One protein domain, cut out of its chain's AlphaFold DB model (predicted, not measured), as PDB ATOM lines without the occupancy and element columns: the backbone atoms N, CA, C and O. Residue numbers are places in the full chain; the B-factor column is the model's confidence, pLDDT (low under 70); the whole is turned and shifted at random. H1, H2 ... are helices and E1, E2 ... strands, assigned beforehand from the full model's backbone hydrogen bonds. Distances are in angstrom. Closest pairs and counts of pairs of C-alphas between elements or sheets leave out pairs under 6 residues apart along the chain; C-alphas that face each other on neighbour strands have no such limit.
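What this domain is: This is residues 48 to 127 of the 128 residues of the protein "Catalytic LigB subunit of aromatic ring-opening dioxygenase" of Nitrosomonas communis (UniProt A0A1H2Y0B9). A narrow ribbon of two antiparallel strands, E1 and E2, made near the two ends of the printed part, stands in the middle of a flat, loose model, with the first part of the long helix H2 near E2. From there two loops spread to opposite ends: residues 77 to 82 stick out at one, with the short helix H1 beginning there, and residues 106 to 116, including the last residues of H2, at the other. The 80 printed residues hold two named helices and two named strands in the order E1, H1, H2, E2; the class is mixed, with under half of the residues in named elements. The whole is loose, with a radius of gyration of the C-alphas of 14.8 A, and only just flat, spanning 47 by 31 by 15 A.

How they stand to each other: E1, residues 49 to 54, and E2, residues 121 to 126, are antiparallel neighbours at 161 degrees; N 52 and O 123 are 2.9 A apart, within hydrogen-bond range, as are N 123 and O 52 at 2.9 A. Residues 64 to 65 pair briefly with residues 122 to 123 of E2, parallel. H2, residues 94 to 108, comes closest to E2 where the C-alphas of Ala 97 and Leu 124 are 6.4 A apart; H2 and E1 are apart. H1, residues 81 to 85, is apart from E2 and from H2. In H2 every O i to N i+4 pair is within hydrogen-bond range; in H1 0 of 1 is, beside 2 of 2 O i to N i+3 pairs.

Where its parts are: E1 begins at C-alpha 49 (-124.149, 383.241, 15.764) and is 16.1 A long; E2 is 16.4 A and ends at C-alpha 126 (-124.400, 386.308, 12.572). H2 is 20.6 A long, from C-alpha 94 (-121.254, 380.714, 5.188), and H1 6.9 A.

The domain as a whole: The C-alphas farthest apart, Ala 81 and Gln 110, are 46.8 A apart. The printed part has no cut. The links E1 to H1 and H2 to E2 are long, with 26 and 12 residues. The mean pLDDT of the printed part is 74.7; residues 56 to 60 and 108 to 127 are under 70.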
ATOM      1  N   SER A  48    -122.465 385.006  19.176       87.00
ATOM      2  CA  SER A  48    -121.750 385.328  17.919       87.00
ATOM      3  C   SER A  48    -122.465 384.818  16.657       87.00
ATOM      4  O   SER A  48    -122.266 385.345  15.558       87.00
ATOM      5  N   ALA A  49    -123.305 383.792  16.809       88.62
ATOM      6  CA  ALA A  49    -124.149 383.241  15.764       88.62
ATOM      7  C   ALA A  49    -125.413 382.591  16.345       88.62
ATOM      8  O   ALA A  49    -125.423 382.144  17.490       88.62
ATOM      9  N   ILE A  50    -126.463 382.496  15.532       89.38
ATOM     10  CA  ILE A  50    -127.702 381.780  15.852       89.38
ATOM     11  C   ILE A  50    -127.814 380.580  14.916       89.38
ATOM     12  O   ILE A  50    -127.803 380.760  13.699       89.38
ATOM     13  N   LEU A  51    -127.939 379.385  15.497       89.56
ATOM     14  CA  LEU A  51    -128.241 378.123  14.822       89.56
ATOM     15  C   LEU A  51    -129.728 377.808  15.022       89.56
ATOM     16  O   LEU A  51    -130.139 377.473  16.131       89.56
ATOM     17  N   VAL A  52    -130.535 377.917  13.969       88.44
ATOM     18  CA  VAL A  52    -131.962 377.562  14.016       88.44
ATOM     19  C   VAL A  52    -132.160 376.218  13.344       88.44
ATOM     20  O   VAL A  52    -131.728 376.056  12.212       88.44
ATOM     21  N   ILE A  53    -132.838 375.295  14.023       85.38
ATOM     22  CA  ILE A  53    -133.262 373.994  13.497       85.38
ATOM     23  C   ILE A  53    -134.779 374.046  13.323       85.38
ATOM     24  O   ILE A  53    -135.501 374.196  14.307       85.38
ATOM     25  N   SER A  54    -135.256 373.968  12.080       77.81
ATOM     26  CA  SER A  54    -136.691 374.037  11.768       77.81
ATOM     27  C   SER A  54    -137.273 372.678  11.377       77.81
ATOM     28  O   SER A  54    -136.647 371.930  10.628       77.81
ATOM     29  N   ALA A  55    -138.499 372.420  11.845       72.56
ATOM     30  CA  ALA A  55    -139.325 371.261  11.502       72.56
ATOM     31  C   ALA A  55    -140.381 371.561  10.412       72.56
ATOM     32  O   ALA A  55    -141.270 370.751  10.185       72.56
ATOM     33  N   HIS A  56    -140.331 372.730   9.767       66.12
ATOM     34  CA  HIS A  56    -141.354 373.170   8.803       66.12
ATOM     35  C   HIS A  56    -141.071 372.821   7.340       66.12
ATOM     36  O   HIS A  56    -141.928 373.007   6.482       66.12
ATOM     37  N   TRP A  57    -139.876 372.321   7.041       62.78
ATOM     38  CA  TRP A  57    -139.446 372.058   5.677       62.78
ATOM     39  C   TRP A  57    -138.826 370.683   5.513       62.78
ATOM     40  O   TRP A  57    -137.647 370.502   5.817       62.78
ATOM     41  N   GLU A  58    -139.622 369.751   4.985       61.69
ATOM     42  CA  GLU A  58    -139.227 368.379   4.662       61.69
ATOM     43  C   GLU A  58    -138.393 368.329   3.384       61.69
ATOM     44  O   GLU A  58    -138.856 368.733   2.323       61.69
ATOM     45  N   GLU A  59    -137.162 367.833   3.492       64.75
ATOM     46  CA  GLU A  59    -136.309 367.479   2.358       64.75
ATOM     47  C   GLU A  59    -135.936 366.002   2.471       64.75
ATOM     48  O   GLU A  59    -135.825 365.464   3.577       64.75
ATOM     49  N   GLU A  60    -135.697 365.351   1.331       67.00
ATOM     50  CA  GLU A  60    -135.236 363.955   1.307       67.00
ATOM     51  C   GLU A  60    -133.855 363.798   1.965       67.00
ATOM     52  O   GLU A  60    -133.532 362.745   2.515       67.00
ATOM     53  N   ILE A  61    -133.040 364.859   1.920       70.75
ATOM     54  CA  ILE A  61    -131.677 364.896   2.450       70.75
ATOM     55  C   ILE A  61    -131.524 366.120   3.358       70.75
ATOM     56  O   ILE A  61    -131.950 367.228   3.021       70.75
ATOM     57  N   ALA A  62    -130.867 365.934   4.506       73.19
ATOM     58  CA  ALA A  62    -130.552 367.022   5.426       73.19
ATOM     59  C   ALA A  62    -129.797 368.154   4.706       73.19
ATOM     60  O   ALA A  62    -128.745 367.933   4.105       73.19
ATOM     61  N   THR A  63    -130.336 369.371   4.790       75.81
ATOM     62  CA  THR A  63    -129.864 370.521   4.012       75.81
ATOM     63  C   THR A  63    -129.590 371.721   4.919       75.81
ATOM     64  O   THR A  63    -130.307 371.990   5.881       75.81
ATOM     65  N   ILE A  64    -128.528 372.468   4.609       82.44
ATOM     66  CA  ILE A  64    -128.081 373.636   5.377       82.44
ATOM     67  C   ILE A  64    -128.152 374.874   4.491       82.44
ATOM     68  O   ILE A  64    -127.648 374.875   3.367       82.44
ATOM     69  N   THR A  65    -128.707 375.964   5.023       82.44
ATOM     70  CA  THR A  65    -128.671 377.256   4.330       82.44
ATOM     71  C   THR A  65    -127.321 377.926   4.555       82.44
ATOM     72  O   THR A  65    -126.980 378.293   5.677       82.44
ATOM     73  N   SER A  66    -126.549 378.100   3.481       83.81
ATOM     74  CA  SER A  66    -125.151 378.557   3.539       83.81
ATOM     75  C   SER A  66    -124.888 379.911   2.870       83.81
ATOM     76  O   SER A  66    -123.753 380.389   2.880       83.81
ATOM     77  N   GLY A  67    -125.910 380.549   2.289       79.31
ATOM     78  CA  GLY A  67    -125.771 381.850   1.633       79.31
ATOM     79  C   GLY A  67    -125.347 382.957   2.605       79.31
ATOM     80  O   GLY A  67    -125.714 382.934   3.774       79.31
ATOM     81  N   SER A  68    -124.596 383.953   2.127       82.19
ATOM     82  CA  SER A  68    -124.228 385.139   2.925       82.19
ATOM     83  C   SER A  68    -125.402 386.096   3.153       82.19
ATOM     84  O   SER A  68    -125.409 386.842   4.125       82.19
ATOM     85  N   HIS A  69    -126.397 386.044   2.268       84.69
ATOM     86  CA  HIS A  69    -127.645 386.797   2.340       84.69
ATOM     87  C   HIS A  69    -128.782 385.862   1.904       84.69
ATOM     88  O   HIS A  69    -129.222 385.931   0.753       84.69
ATOM     89  N   PRO A  70    -129.180 384.893   2.747       82.94
ATOM     90  CA  PRO A  70    -130.244 383.968   2.391       82.94
ATOM     91  C   PRO A  70    -131.551 384.726   2.145       82.94
ATOM     92  O   PRO A  70    -131.884 385.678   2.852       82.94
ATOM     93  N   GLY A  71    -132.283 384.303   1.116       80.19
ATOM     94  CA  GLY A  71    -133.619 384.820   0.849       80.19
ATOM     95  C   GLY A  71    -134.604 384.389   1.933       80.19
ATOM     96  O   GLY A  71    -134.440 383.338   2.552       80.19
ATOM     97  N   ILE A  72    -135.647 385.193   2.138       83.25
ATOM     98  CA  ILE A  72    -136.807 384.775   2.926       83.25
ATOM     99  C   ILE A  72    -137.679 383.840   2.089       83.25
ATOM    100  O   ILE A  72    -137.883 384.073   0.895       83.25
ATOM    101  N   ILE A  73    -138.197 382.799   2.729       82.25
ATOM    102  CA  ILE A  73    -139.102 381.832   2.118       82.25
ATOM    103  C   ILE A  73    -140.417 381.916   2.881       82.25
ATOM    104  O   ILE A  73    -140.429 381.873   4.109       82.25
ATOM    105  N   TYR A  74    -141.508 382.127   2.147       86.31
ATOM    106  CA  TYR A  74    -142.849 382.256   2.707       86.31
ATOM    107  C   TYR A  74    -143.553 380.904   2.585       86.31
ATOM    108  O   TYR A  74    -144.171 380.613   1.565       86.31
ATOM    109  N   ASP A  75    -143.432 380.074   3.615       80.56
ATOM    110  CA  ASP A  75    -143.981 378.714   3.699       80.56
ATOM    111  C   ASP A  75    -145.423 378.676   4.249       80.56
ATOM    112  O   ASP A  75    -145.872 377.672   4.797       80.56
ATOM    113  N   TYR A  76    -146.175 379.771   4.094       85.88
ATOM    114  CA  TYR A  76    -147.541 379.923   4.595       85.88
ATOM    115  C   TYR A  76    -148.475 380.596   3.581       85.88
ATOM    116  O   TYR A  76    -148.079 381.440   2.774       85.88
ATOM    117  N   TYR A  77    -149.765 380.266   3.664       89.75
ATOM    118  CA  TYR A  77    -150.792 380.689   2.706       89.75
ATOM    119  C   TYR A  77    -152.053 381.204   3.411       89.75
ATOM    120  O   TYR A  77    -152.302 380.869   4.566       89.75
ATOM    121  N   GLY A  78    -152.858 382.008   2.711       92.94
ATOM    122  CA  GLY A  78    -154.151 382.493   3.213       92.94
ATOM    123  C   GLY A  78    -154.080 383.704   4.150       92.94
ATOM    124  O   GLY A  78    -155.086 384.054   4.761       92.94
ATOM    125  N   PHE A  79    -152.919 384.353   4.256       93.38
ATOM    126  CA  PHE A  79    -152.730 385.558   5.067       93.38
ATOM    127  C   PHE A  79    -152.889 386.848   4.243       93.38
ATOM    128  O   PHE A  79    -152.852 386.801   3.010       93.38
ATOM    129  N   PRO A  80    -153.063 388.011   4.899       93.38
ATOM    130  CA  PRO A  80    -153.097 389.308   4.223       93.38
ATOM    131  C   PRO A  80    -151.835 389.586   3.394       93.38
ATOM    132  O   PRO A  80    -150.756 389.059   3.679       93.38
ATOM    133  N   ALA A  81    -151.954 390.438   2.372       94.06
ATOM    134  CA  ALA A  81    -150.868 390.734   1.432       94.06
ATOM    135  C   ALA A  81    -149.613 391.294   2.125       94.06
ATOM    136  O   ALA A  81    -148.492 391.046   1.683       94.06
ATOM    137  N   GLU A  82    -149.797 392.013   3.230       94.19
ATOM    138  CA  GLU A  82    -148.738 392.590   4.052       94.19
ATOM    139  C   GLU A  82    -147.810 391.516   4.641       94.19
ATOM    140  O   GLU A  82    -146.614 391.764   4.794       94.19
ATOM    141  N   ALA A  83    -148.311 390.299   4.899       93.38
ATOM    142  CA  ALA A  83    -147.496 389.187   5.393       93.38
ATOM    143  C   ALA A  83    -146.361 388.836   4.415       93.38
ATOM    144  O   ALA A  83    -145.205 388.680   4.803       93.38
ATOM    145  N   TYR A  84    -146.674 388.821   3.119       93.38
ATOM    146  CA  TYR A  84    -145.733 388.509   2.037       93.38
ATOM    147  C   TYR A  84    -144.792 389.672   1.693       93.38
ATOM    148  O   TYR A  84    -143.865 389.525   0.891       93.38
ATOM    149  N   GLN A  85    -145.011 390.843   2.296       92.88
ATOM    150  CA  GLN A  85    -144.141 392.007   2.153       92.88
ATOM    151  C   GLN A  85    -143.083 392.083   3.256       92.88
ATOM    152  O   GLN A  85    -142.106 392.815   3.093       92.88
ATOM    153  N   ILE A  86    -143.220 391.306   4.339       90.75
ATOM    154  CA  ILE A  86    -142.234 391.246   5.425       90.75
ATOM    155  C   ILE A  86    -140.881 390.834   4.848       90.75
ATOM    156  O   ILE A  86    -140.750 389.758   4.266       90.75
ATOM    157  N   LYS A  87    -139.858 391.675   5.014       89.06
ATOM    158  CA  LYS A  87    -138.477 391.368   4.628       89.06
ATOM    159  C   LYS A  87    -137.615 391.228   5.870       89.06
ATOM    160  O   LYS A  87    -137.670 392.063   6.767       89.06
ATOM    161  N   TYR A  88    -136.784 390.193   5.883       85.50
ATOM    162  CA  TYR A  88    -135.758 389.992   6.893       85.50
ATOM    163  C   TYR A  88    -134.439 389.690   6.186       85.50
ATOM    164  O   TYR A  88    -134.254 388.612   5.629       85.50
ATOM    165  N   ALA A  89    -133.545 390.680   6.149       85.38
ATOM    166  CA  ALA A  89    -132.233 390.559   5.520       85.38
ATOM    167  C   ALA A  89    -131.249 389.893   6.490       85.38
ATOM    168  O   ALA A  89    -130.356 390.548   7.025       85.38
ATOM    169  N   ALA A  90    -131.456 388.603   6.765       82.38
ATOM    170  CA  ALA A  90    -130.604 387.848   7.676       82.38
ATOM    171  C   ALA A  90    -129.138 387.873   7.189       82.38
ATOM    172  O   ALA A  90    -128.882 387.475   6.049       82.38
ATOM    173  N   PRO A  91    -128.160 388.301   8.009       84.94
ATOM    174  CA  PRO A  91    -126.746 388.165   7.672       84.94
ATOM    175  C   PRO A  91    -126.313 386.705   7.835       84.94
ATOM    176  O   PRO A  91    -126.010 386.241   8.938       84.94
ATOM    177  N   GLY A  92    -126.282 385.966   6.730       83.56
ATOM    178  CA  GLY A  92    -125.878 384.567   6.736       83.56
ATOM    179  C   GLY A  92    -124.421 384.370   7.165       83.56
ATOM    180  O   GLY A  92    -123.583 385.269   7.047       83.56
ATOM    181  N   HIS A  93    -124.093 383.168   7.647       87.12
ATOM    182  CA  HIS A  93    -122.744 382.823   8.108       87.12
ATOM    183  C   HIS A  93    -122.125 381.637   7.329       87.12
ATOM    184  O   HIS A  93    -121.946 380.561   7.904       87.12
ATOM    185  N   PRO A  94    -121.697 381.816   6.058       85.94
ATOM    186  CA  PRO A  94    -121.254 380.714   5.188       85.94
ATOM    187  C   PRO A  94    -120.153 379.829   5.783       85.94
ATOM    188  O   PRO A  94    -120.194 378.609   5.659       85.94
ATOM    189  N   GLN A  95    -119.185 380.439   6.472       87.25
ATOM    190  CA  GLN A  95    -118.078 379.708   7.094       87.25
ATOM    191  C   GLN A  95    -118.557 378.748   8.197       87.25
ATOM    192  O   GLN A  95    -118.149 377.595   8.228       87.25
ATOM    193  N   LEU A  96    -119.488 379.195   9.044       87.19
ATOM    194  CA  LEU A  96    -120.066 378.373  10.104       87.19
ATOM    195  C   LEU A  96    -120.997 377.310   9.514       87.19
ATOM    196  O   LEU A  96    -121.031 376.189  10.000       87.19
ATOM    197  N   ALA A  97    -121.707 377.628   8.426       85.50
ATOM    198  CA  ALA A  97    -122.517 376.646   7.708       85.50
ATOM    199  C   ALA A  97    -121.668 375.492   7.169       85.50
ATOM    200  O   ALA A  97    -122.057 374.333   7.300       85.50
ATOM    201  N   LYS A  98    -120.483 375.802   6.634       85.69
ATOM    202  CA  LYS A  98    -119.510 374.794   6.215       85.69
ATOM    203  C   LYS A  98    -119.005 373.956   7.396       85.69
ATOM    204  O   LYS A  98    -118.995 372.736   7.297       85.69
ATOM    205  N   GLU A  99    -118.639 374.584   8.511       88.81
ATOM    206  CA  GLU A  99    -118.171 373.871   9.713       88.81
ATOM    207  C   GLU A  99    -119.242 372.925  10.278       88.81
ATOM    208  O   GLU A  99    -118.958 371.769  10.589       88.81
ATOM    209  N   VAL A 100    -120.497 373.379  10.352       87.25
ATOM    210  CA  VAL A 100    -121.627 372.547  10.789       87.25
ATOM    211  C   VAL A 100    -121.866 371.388   9.820       87.25
ATOM    212  O   VAL A 100    -122.054 370.258  10.268       87.25
ATOM    213  N   PHE A 101    -121.804 371.633   8.507       84.69
ATOM    214  CA  PHE A 101    -121.907 370.580   7.495       84.69
ATOM    215  C   PHE A 101    -120.835 369.501   7.681       84.69
ATOM    216  O   PHE A 101    -121.153 368.312   7.699       84.69
ATOM    217  N   GLU A 102    -119.574 369.903   7.851       87.19
ATOM    218  CA  GLU A 102    -118.449 368.987   8.047       87.19
ATOM    219  C   GLU A 102    -118.616 368.155   9.328       87.19
ATOM    220  O   GLU A 102    -118.414 366.941   9.296       87.19
ATOM    221  N   LEU A 103    -119.055 368.772  10.431       87.69
ATOM    222  CA  LEU A 103    -119.305 368.082  11.702       87.69
ATOM    223  C   LEU A 103    -120.439 367.056  11.607       87.69
ATOM    224  O   LEU A 103    -120.287 365.931  12.090       87.69
ATOM    225  N   ILE A 104    -121.560 367.431  10.988       82.31
ATOM    226  CA  ILE A 104    -122.698 366.527  10.779       82.31
ATOM    227  C   ILE A 104    -122.265 365.368   9.888       82.31
ATOM    228  O   ILE A 104    -122.485 364.215  10.236       82.31
ATOM    229  N   THR A 105    -121.587 365.662   8.781       81.44
ATOM    230  CA  THR A 105    -121.158 364.666   7.797       81.44
ATOM    231  C   THR A 105    -120.157 363.674   8.392       81.44
ATOM    232  O   THR A 105    -120.320 362.464   8.249       81.44
ATOM    233  N   ALA A 106    -119.160 364.158   9.139       79.38
ATOM    234  CA  ALA A 106    -118.177 363.305   9.808       79.38
ATOM    235  C   ALA A 106    -118.814 362.344  10.828       79.38
ATOM    236  O   ALA A 106    -118.307 361.243  11.032       79.38
ATOM    237  N   ARG A 107    -119.921 362.745  11.467       70.00
ATOM    238  CA  ARG A 107    -120.675 361.914  12.421       70.00
ATOM    239  C   ARG A 107    -121.708 361.017  11.740       70.00
ATOM    240  O   ARG A 107    -121.895 359.890  12.182       70.00
ATOM    241  N   ALA A 108    -122.335 361.480  10.663       64.31
ATOM    242  CA  ALA A 108    -123.303 360.717   9.880       64.31
ATOM    243  C   ALA A 108    -122.636 359.526   9.177       64.31
ATOM    244  O   ALA A 108    -123.159 358.420   9.230       64.31
ATOM    245  N   PHE A 109    -121.421 359.701   8.641       50.91
ATOM    246  CA  PHE A 109    -120.620 358.589   8.107       50.91
ATOM    247  C   PHE A 109    -120.144 357.591   9.181       50.91
ATOM    248  O   PHE A 109    -119.695 356.501   8.841       50.91
ATOM    249  N   GLN A 110    -120.245 357.928  10.474       46.03
ATOM    250  CA  GLN A 110    -120.017 356.979  11.572       46.03
ATOM    251  C   GLN A 110    -121.291 356.231  12.003       46.03
ATOM    252  O   GLN A 110    -121.176 355.235  12.714       46.03
ATOM    253  N   GLN A 111    -122.483 356.686  11.601       42.59
ATOM    254  CA  GLN A 111    -123.786 356.117  11.971       42.59
ATOM    255  C   GLN A 111    -124.558 355.641  10.732       42.59
ATOM    256  O   GLN A 111    -125.710 356.019  10.525       42.59
ATOM    257  N   ASP A 112    -123.906 354.850   9.881       36.09
ATOM    258  CA  ASP A 112    -124.519 354.335   8.657       36.09
ATOM    259  C   ASP A 112    -125.855 353.620   8.976       36.09
ATOM    260  O   ASP A 112    -125.897 352.718   9.816       36.09
ATOM    261  N   LEU A 113    -126.926 354.054   8.294       40.06
ATOM    262  CA  LEU A 113    -128.336 353.615   8.358       40.06
ATOM    263  C   LEU A 113    -129.194 354.037   9.573       40.06
ATOM    264  O   LEU A 113    -129.411 353.271  10.510       40.06
ATOM    265  N   MET A 114    -129.921 355.151   9.420       30.58
ATOM    266  CA  MET A 114    -131.317 355.233   9.879       30.58
ATOM    267  C   MET A 114    -132.228 355.630   8.713       30.58
ATOM    268  O   MET A 114    -132.402 356.798   8.381       30.58
ATOM    269  N   ASN A 115    -132.816 354.608   8.085       36.47
ATOM    270  CA  ASN A 115    -134.041 354.728   7.302       36.47
ATOM    271  C   ASN A 115    -135.155 355.215   8.234       36.47
ATOM    272  O   ASN A 115    -135.551 354.453   9.116       36.47
ATOM    273  N   SER A 116    -135.624 356.449   8.040       31.16
ATOM    274  CA  SER A 116    -136.976 356.997   8.292       31.16
ATOM    275  C   SER A 116    -136.840 358.511   8.470       31.16
ATOM    276  O   SER A 116    -136.069 358.955   9.315       31.16
ATOM    277  N   GLY A 117    -137.553 359.277   7.641       33.69
ATOM    278  CA  GLY A 117    -137.387 360.720   7.451       33.69
ATOM    279  C   GLY A 117    -137.502 361.609   8.694       33.69
ATOM    280  O   GLY A 117    -138.024 361.218   9.736       33.69
ATOM    281  N   GLY A 118    -137.018 362.843   8.540       32.94
ATOM    282  CA  GLY A 118    -137.154 363.894   9.544       32.94
ATOM    283  C   GLY A 118    -136.093 364.989   9.429       32.94
ATOM    284  O   GLY A 118    -134.994 364.856   9.951       32.94
ATOM    285  N   LEU A 119    -136.475 366.059   8.738       45.47
ATOM    286  CA  LEU A 119    -135.940 367.423   8.664       45.47
ATOM    287  C   LEU A 119    -134.957 367.893   9.725       45.47
ATOM    288  O   LEU A 119    -135.273 367.845  10.912       45.47
ATOM    289  N   ILE A 120    -133.952 368.645   9.263       47.97
ATOM    290  CA  ILE A 120    -133.415 369.805   9.983       47.97
ATOM    291  C   ILE A 120    -132.950 370.842   8.948       47.97
ATOM    292  O   ILE A 120    -131.910 370.659   8.318       47.97
ATOM    293  N   MET A 121    -133.679 371.951   8.786       51.53
ATOM    294  CA  MET A 121    -133.114 373.133   8.126       51.53
ATOM    295  C   MET A 121    -132.308 373.906   9.155       51.53
ATOM    296  O   MET A 121    -132.870 374.398  10.134       51.53
ATOM    297  N   VAL A 122    -131.003 374.002   8.918       57.97
ATOM    298  CA  VAL A 122    -130.104 374.815   9.727       57.97
ATOM    299  C   VAL A 122    -130.005 376.218   9.126       57.97
ATOM    300  O   VAL A 122    -129.401 376.388   8.062       57.97
ATOM    301  N   TYR A 123    -130.554 377.227   9.808       60.12
ATOM    302  CA  TYR A 123    -130.221 378.626   9.522       60.12
ATOM    303  C   TYR A 123    -129.102 379.090  10.432       60.12
ATOM    304  O   TYR A 123    -129.175 378.944  11.651       60.12
ATOM    305  N   LEU A 124    -128.091 379.692   9.814       64.56
ATOM    306  CA  LEU A 124    -126.945 380.258  10.501       64.56
ATOM    307  C   LEU A 124    -126.845 381.737  10.196       64.56
ATOM    308  O   LEU A 124    -126.505 382.140   9.082       64.56
ATOM    309  N   CYS A 125    -127.135 382.532  11.214       68.38
ATOM    310  CA  CYS A 125    -127.079 383.979  11.148       68.38
ATOM    311  C   CYS A 125    -125.975 384.491  12.072       68.38
ATOM    312  O   CYS A 125    -125.819 383.978  13.179       68.38
ATOM    313  N   ARG A 126    -125.227 385.512  11.648       66.31
ATOM    314  CA  ARG A 126    -124.400 386.308  12.572       66.31
ATOM    315  C   ARG A 126    -125.316 387.135  13.464       66.31
ATOM    316  O   ARG A 126    -126.320 387.649  12.970       66.31
ATOM    317  N   SER A 127    -124.987 387.296  14.745       62.59
ATOM    318  CA  SER A 127    -125.638 388.374  15.494       62.59
ATOM    319  C   SER A 127    -125.169 389.715  14.953       62.59
ATOM    320  O   SER A 127    -123.975 389.904  14.707       62.59
TER     321      SER A 127